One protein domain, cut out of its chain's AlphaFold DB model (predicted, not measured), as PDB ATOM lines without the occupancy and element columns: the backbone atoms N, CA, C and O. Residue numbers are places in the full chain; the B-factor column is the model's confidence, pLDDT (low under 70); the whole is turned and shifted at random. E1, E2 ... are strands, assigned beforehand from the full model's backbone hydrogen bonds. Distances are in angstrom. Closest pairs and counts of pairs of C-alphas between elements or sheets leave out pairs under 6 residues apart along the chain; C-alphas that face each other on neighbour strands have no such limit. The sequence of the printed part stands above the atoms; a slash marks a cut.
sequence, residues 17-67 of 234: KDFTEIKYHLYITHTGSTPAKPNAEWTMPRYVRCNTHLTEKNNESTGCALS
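This is residues 17 to 67 of the 234 residues of an uncharacterized protein of Streptomyces sp. DH-12 (UniProt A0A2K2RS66). The model is a long, thin rod in which two small sheets follow each other end to end: a three-stranded sheet of E1, E4 and E5, and a two-stranded hairpin of E2 and E3, with a long loop at each end of the rod, residues 28 to 38 and residues 52 to 62. E1 runs on into E2. The printed part has 51 residues, with strands E1 to E5 in that order along the chain and no named helix; the class is all strand, though under half of the residues, 22, are in named elements. The sheets, in the orders E1 - E4 - E5 and E2 - E3, are antiparallel. The whole is extended, with a radius of gyration of the C-alphas of 18.6 A and spans of 61 by 18 by 11 A.

Begin at the inner strand E4, residues 48 to 51. Its antiparallel neighbour E1, residues 17 to 20, is an edge strand at 154 degrees, where N 20 and O 48 are 2.9 A apart, within hydrogen-bond range. The other edge strand, E5, residues 63 to 66, makes a hairpin with E4 at 148 degrees, with N 49 and O 65 at 2.8 A. E2, residues 23 to 27, and E3, residues 39 to 43, form a hairpin at 169 degrees, with N 24 and O 42 at 2.8 A. E1 runs on into E2 across 2 residues, at 23 degrees, yet the two are apart, as are E3 and E4.

Find C-alpha 17 at (136.461, 138.648, 158.504), where E1 begins its 10.0 A. E2 covers 13.4 A and E3 13.6 A, from C-alpha 39 at (165.928, 129.691, 169.588). E4 covers 9.8 A, and E5 10.7 A, ending at C-alpha 66 at (139.251, 132.974, 168.980).

The two C-alphas farthest apart, those of Gly 32 and Lys 57, are 61.2 A apart. The printed part has no cut. The links E2 to E3 and E4 to E5 are long, with 11 residues each. Look for low pLDDT, under 70, at residues 53 to 61 and residue 67; the mean of the printed part is 76.7.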
ATOM      1  N   LYS A  17     135.806 139.464 157.477       79.75
ATOM      2  CA  LYS A  17     136.461 138.648 158.504       79.75
ATOM      3  C   LYS A  17     137.926 138.477 158.141       79.75
ATOM      4  O   LYS A  17     138.236 137.846 157.135       79.75
ATOM      5  N   ASP A  18     138.792 138.907 159.042       83.81
ATOM      6  CA  ASP A  18     140.223 138.691 158.933       83.81
ATOM      7  C   ASP A  18     140.670 137.659 159.966       83.81
ATOM      8  O   ASP A  18     140.185 137.608 161.102       83.81
ATOM      9  N   PHE A  19     141.586 136.791 159.550       83.69
ATOM     10  CA  PHE A  19     142.134 135.737 160.391       83.69
ATOM     11  C   PHE A  19     143.628 135.952 160.548       83.69
ATOM     12  O   PHE A  19     144.383 135.918 159.579       83.69
ATOM     13  N   THR A  20     144.060 136.115 161.793       82.00
ATOM     14  CA  THR A  20     145.474 136.219 162.132       82.00
ATOM     15  C   THR A  20     145.965 134.904 162.723       82.00
ATOM     16  O   THR A  20     145.428 134.405 163.717       82.00
ATOM     17  N   GLU A  21     147.017 134.352 162.120       82.94
ATOM     18  CA  GLU A  21     147.837 133.291 162.702       82.94
ATOM     19  C   GLU A  21     148.995 133.936 163.471       82.94
ATOM     20  O   GLU A  21     149.813 134.645 162.883       82.94
ATOM     21  N   ILE A  22     149.080 133.703 164.783       78.81
ATOM     22  CA  ILE A  22     150.147 134.289 165.603       78.81
ATOM     23  C   ILE A  22     151.322 133.314 165.688       78.81
ATOM     24  O   ILE A  22     151.172 132.188 166.166       78.81
ATOM     25  N   LYS A  23     152.502 133.763 165.253       81.44
ATOM     26  CA  LYS A  23     153.772 133.027 165.340       81.44
ATOM     27  C   LYS A  23     154.728 133.773 166.255       81.44
ATOM     28  O   LYS A  23     154.889 134.985 166.131       81.44
ATOM     29  N   TYR A  24     155.365 133.043 167.157       79.31
ATOM     30  CA  TYR A  24     156.317 133.580 168.113       79.31
ATOM     31  C   TYR A  24     157.702 132.995 167.846       79.31
ATOM     32  O   TYR A  24     157.860 131.780 167.723       79.31
ATOM     33  N   HIS A  25     158.698 133.877 167.808       81.38
ATOM     34  CA  HIS A  25     160.112 133.532 167.706       81.38
ATOM     35  C   HIS A  25     160.838 134.165 168.896       81.38
ATOM     36  O   HIS A  25     160.862 135.388 169.038       81.38
ATOM     37  N   LEU A  26     161.409 133.339 169.771       80.38
ATOM     38  CA  LEU A  26     162.179 133.774 170.931       80.38
ATOM     39  C   LEU A  26     163.660 133.478 170.708       80.38
ATOM     40  O   LEU A  26     164.036 132.328 170.481       80.38
ATOM     41  N   TYR A  27     164.487 134.514 170.845       82.00
ATOM     42  CA  TYR A  27     165.942 134.415 170.837       82.00
ATOM     43  C   TYR A  27     166.503 134.752 172.222       82.00
ATOM     44  O   TYR A  27     166.278 135.849 172.733       82.00
ATOM     45  N   ILE A  28     167.226 133.813 172.837       80.12
ATOM     46  CA  ILE A  28     167.824 133.965 174.168       80.12
ATOM     47  C   ILE A  28     169.338 134.093 174.027       80.12
ATOM     48  O   ILE A  28     169.997 133.211 173.475       80.12
ATOM     49  N   THR A  29     169.899 135.155 174.602       81.62
ATOM     50  CA  THR A  29     171.346 135.347 174.746       81.62
ATOM     51  C   THR A  29     171.709 135.592 176.203       81.62
ATOM     52  O   THR A  29     170.915 136.116 176.984       81.62
ATOM     53  N   HIS A  30     172.919 135.191 176.586       79.88
ATOM     54  CA  HIS A  30     173.478 135.500 177.896       79.88
ATOM     55  C   HIS A  30     174.993 135.674 177.773       79.88
ATOM     56  O   HIS A  30     175.696 134.794 177.268       79.88
ATOM     57  N   THR A  31     175.497 136.831 178.201       87.94
ATOM     58  CA  THR A  31     176.906 137.209 178.061       87.94
ATOM     59  C   THR A  31     177.816 136.212 178.778       87.94
ATOM     60  O   THR A  31     177.583 135.858 179.929       87.94
ATOM     61  N   GLY A  32     178.867 135.750 178.096       87.38
ATOM     62  CA  GLY A  32     179.818 134.783 178.656       87.38
ATOM     63  C   GLY A  32     179.332 133.329 178.663       87.38
ATOM     64  O   GLY A  32     180.002 132.476 179.237       87.38
ATOM     65  N   SER A  33     178.202 133.021 178.020       83.44
ATOM     66  CA  SER A  33     177.711 131.648 177.865       83.44
ATOM     67  C   SER A  33     177.155 131.397 176.466       83.44
ATOM     68  O   SER A  33     176.613 132.307 175.844       83.44
ATOM     69  N   THR A  34     177.226 130.149 176.005       82.12
ATOM     70  CA  THR A  34     176.567 129.709 174.769       82.12
ATOM     71  C   THR A  34     175.309 128.924 175.141       82.12
ATOM     72  O   THR A  34     175.429 127.822 175.682       82.12
ATOM     73  N   PRO A  35     174.099 129.455 174.893       80.12
ATOM     74  CA  PRO A  35     172.866 128.729 175.177       80.12
ATOM     75  C   PRO A  35     172.779 127.461 174.322       80.12
ATOM     76  O   PRO A  35     172.989 127.513 173.112       80.12
ATOM     77  N   ALA A  36     172.420 126.327 174.928       83.94
ATOM     78  CA  ALA A  36     172.269 125.060 174.202       83.94
ATOM     79  C   ALA A  36     171.097 125.078 173.201       83.94
ATOM     80  O   ALA A  36     171.121 124.371 172.197       83.94
ATOM     81  N   LYS A  37     170.064 125.885 173.477       81.06
ATOM     82  CA  LYS A  37     168.905 126.119 172.605       81.06
ATOM     83  C   LYS A  37     168.570 127.616 172.611       81.06
ATOM     84  O   LYS A  37     167.735 128.039 173.405       81.06
ATOM     85  N   PRO A  38     169.259 128.432 171.795       81.94
ATOM     86  CA  PRO A  38     169.073 129.881 171.793       81.94
ATOM     87  C   PRO A  38     167.771 130.308 171.111       81.94
ATOM     88  O   PRO A  38     167.326 131.426 171.326       81.94
ATOM     89  N   ASN A  39     167.163 129.428 170.312       86.50
ATOM     90  CA  ASN A  39     165.928 129.691 169.588       86.50
ATOM     91  C   ASN A  39     164.800 128.812 170.128       86.50
ATOM     92  O   ASN A  39     164.985 127.604 170.310       86.50
ATOM     93  N   ALA A  40     163.630 129.409 170.311       82.06
ATOM     94  CA  ALA A  40     162.372 128.695 170.456       82.06
ATOM     95  C   ALA A  40     161.341 129.320 169.516       82.06
ATOM     96  O   ALA A  40     161.199 130.539 169.469       82.06
ATOM     97  N   GLU A  41     160.624 128.477 168.785       86.25
ATOM     98  CA  GLU A  41     159.549 128.900 167.896       86.25
ATOM     99  C   GLU A  41     158.273 128.180 168.303       86.25
ATOM    100  O   GLU A  41     158.288 126.974 168.567       86.25
ATOM    101  N   TRP A  42     157.170 128.915 168.368       83.88
ATOM    102  CA  TRP A  42     155.857 128.315 168.529       83.88
ATOM    103  C   TRP A  42     154.816 129.110 167.755       83.88
ATOM    104  O   TRP A  42     154.809 130.338 167.737       83.88
ATOM    105  N   THR A  43     153.906 128.384 167.124       79.75
ATOM    106  CA  THR A  43     152.722 128.957 166.496       79.75
ATOM    107  C   THR A  43     151.563 128.786 167.456       79.75
ATOM    108  O   THR A  43     151.363 127.696 167.999       79.75
ATOM    109  N   MET A  44     150.785 129.842 167.673       72.81
ATOM    110  CA  MET A  44     149.515 129.696 168.363       72.81
ATOM    111  C   MET A  44     148.616 128.816 167.488       72.81
ATOM    112  O   MET A  44     148.306 129.208 166.366       72.81
ATOM    113  N   PRO A  45     148.156 127.645 167.963       72.19
ATOM    114  CA  PRO A  45     147.393 126.700 167.140       72.19
ATOM    115  C   PRO A  45     145.970 127.196 166.822       72.19
ATOM    116  O   PRO A  45     145.109 126.432 166.388       72.19
ATOM    117  N   ARG A  46     145.677 128.463 167.126       77.00
ATOM    118  CA  ARG A  46     144.352 129.067 167.104       77.00
ATOM    119  C   ARG A  46     144.406 130.392 166.373       77.00
ATOM    120  O   ARG A  46     145.245 131.235 166.683       77.00
ATOM    121  N   TYR A  47     143.492 130.553 165.425       80.62
ATOM    122  CA  TYR A  47     143.332 131.798 164.695       80.62
ATOM    123  C   TYR A  47     142.579 132.803 165.558       80.62
ATOM    124  O   TYR A  47     141.574 132.477 166.199       80.62
ATOM    125  N   VAL A  48     143.057 134.040 165.544       83.94
ATOM    126  CA  VAL A  48     142.282 135.181 166.022       83.94
ATOM    127  C   VAL A  48     141.471 135.681 164.837       83.94
ATOM    128  O   VAL A  48     142.041 136.065 163.821       83.94
ATOM    129  N   ARG A  49     140.143 135.647 164.950       86.12
ATOM    130  CA  ARG A  49     139.233 136.247 163.977       86.12
ATOM    131  C   ARG A  49     138.903 137.656 164.425       86.12
ATOM    132  O   ARG A  49     138.189 137.816 165.414       86.12
ATOM    133  N   CYS A  50     139.345 138.653 163.679       84.88
ATOM    134  CA  CYS A  50     138.899 140.028 163.833       84.88
ATOM    135  C   CYS A  50     137.803 140.303 162.809       84.88
ATOM    136  O   CYS A  50     137.819 139.785 161.695       84.88
ATOM    137  N   ASN A  51     136.766 141.022 163.222       77.12
ATOM    138  CA  ASN A  51     135.643 141.329 162.348       77.12
ATOM    139  C   ASN A  51     134.883 142.552 162.849       77.12
ATOM    140  O   ASN A  51     134.807 142.811 164.053       77.12
ATOM    141  N   THR A  52     134.257 143.232 161.903       71.56
ATOM    142  CA  THR A  52     133.244 144.277 162.103       71.56
ATOM    143  C   THR A  52     131.829 143.688 162.087       71.56
ATOM    144  O   THR A  52     130.846 144.416 161.966       71.56
ATOM    145  N   HIS A  53     131.723 142.355 162.142       63.16
ATOM    146  CA  HIS A  53     130.497 141.652 161.817       63.16
ATOM    147  C   HIS A  53     129.417 141.901 162.869       63.16
ATOM    148  O   HIS A  53     129.635 141.846 164.081       63.16
ATOM    149  N   LEU A  54     128.225 142.103 162.331       61.84
ATOM    150  CA  LEU A  54     126.974 142.369 163.005       61.84
ATOM    151  C   LEU A  54     126.614 141.215 163.961       61.84
ATOM    152  O   LEU A  54     126.114 140.179 163.525       61.84
ATOM    153  N   THR A  55     126.809 141.374 165.273       53.56
ATOM    154  CA  THR A  55     126.164 140.480 166.262       53.56
ATOM    155  C   THR A  55     124.636 140.595 166.163       53.56
ATOM    156  O   THR A  55     123.918 139.610 166.355       53.56
ATOM    157  N   GLU A  56     124.155 141.770 165.732       54.50
ATOM    158  CA  GLU A  56     122.791 142.097 165.313       54.50
ATOM    159  C   GLU A  56     122.803 143.100 164.139       54.50
ATOM    160  O   GLU A  56     123.769 143.842 163.953       54.50
ATOM    161  N   LYS A  57     121.722 143.155 163.343       50.19
ATOM    162  CA  LYS A  57     121.589 144.071 162.194       50.19
ATOM    163  C   LYS A  57     121.808 145.534 162.636       50.19
ATOM    164  O   LYS A  57     121.059 146.011 163.483       50.19
ATOM    165  N   ASN A  58     122.751 146.243 162.004       54.28
ATOM    166  CA  ASN A  58     123.137 147.648 162.261       54.28
ATOM    167  C   ASN A  58     123.996 147.920 163.522       54.28
ATOM    168  O   ASN A  58     124.019 149.056 163.994       54.28
ATOM    169  N   ASN A  59     124.703 146.927 164.070       56.75
ATOM    170  CA  ASN A  59     125.705 147.138 165.124       56.75
ATOM    171  C   ASN A  59     127.137 147.071 164.557       56.75
ATOM    172  O   ASN A  59     127.624 145.987 164.259       56.75
ATOM    173  N   GLU A  60     127.828 148.210 164.455       60.66
ATOM    174  CA  GLU A  60     129.203 148.333 163.921       60.66
ATOM    175  C   GLU A  60     130.302 147.967 164.947       60.66
ATOM    176  O   GLU A  60     131.409 148.512 164.944       60.66
ATOM    177  N   SER A  61     130.012 147.052 165.879       67.69
ATOM    178  CA  SER A  61     130.982 146.629 166.892       67.69
ATOM    179  C   SER A  61     132.169 145.918 166.235       67.69
ATOM    180  O   SER A  61     132.038 144.805 165.728       67.69
ATOM    181  N   THR A  62     133.355 146.527 166.296       73.38
ATOM    182  CA  THR A  62     134.618 145.921 165.848       73.38
ATOM    183  C   THR A  62     135.294 145.186 167.000       73.38
ATOM    184  O   THR A  62     135.364 145.695 168.117       73.38
ATOM    185  N   GLY A  63     135.815 143.988 166.743       78.12
ATOM    186  CA  GLY A  63     136.553 143.235 167.750       78.12
ATOM    187  C   GLY A  63     137.001 141.863 167.272       78.12
ATOM    188  O   GLY A  63     136.639 141.409 166.183       78.12
ATOM    189  N   CYS A  64     137.776 141.190 168.118       80.62
ATOM    190  CA  CYS A  64     138.394 139.913 167.793       80.62
ATOM    191  C   CYS A  64     137.934 138.797 168.738       80.62
ATOM    192  O   CYS A  64     137.696 139.035 169.919       80.62
ATOM    193  N   ALA A  65     137.820 137.579 168.217       81.94
ATOM    194  CA  ALA A  65     137.478 136.373 168.964       81.94
ATOM    195  C   ALA A  65     138.337 135.193 168.493       81.94
ATOM    196  O   ALA A  65     138.793 135.159 167.349       81.94
ATOM    197  N   LEU A  66     138.561 134.206 169.361       78.50
ATOM    198  CA  LEU A  66     139.251 132.974 168.980       78.50
ATOM    199  C   LEU A  66     138.270 132.057 168.238       78.50
ATOM    200  O   LEU A  66     137.434 131.403 168.853       78.50
ATOM    201  N   SER A  67     138.362 132.012 166.911       68.12
ATOM    202  CA  SER A  67     137.343 131.401 166.041       68.12
ATOM    203  C   SER A  67     137.242 129.879 166.120       68.12
ATOM    204  O   SER A  67     136.240 129.311 165.702       68.12
TER     205      SER A  67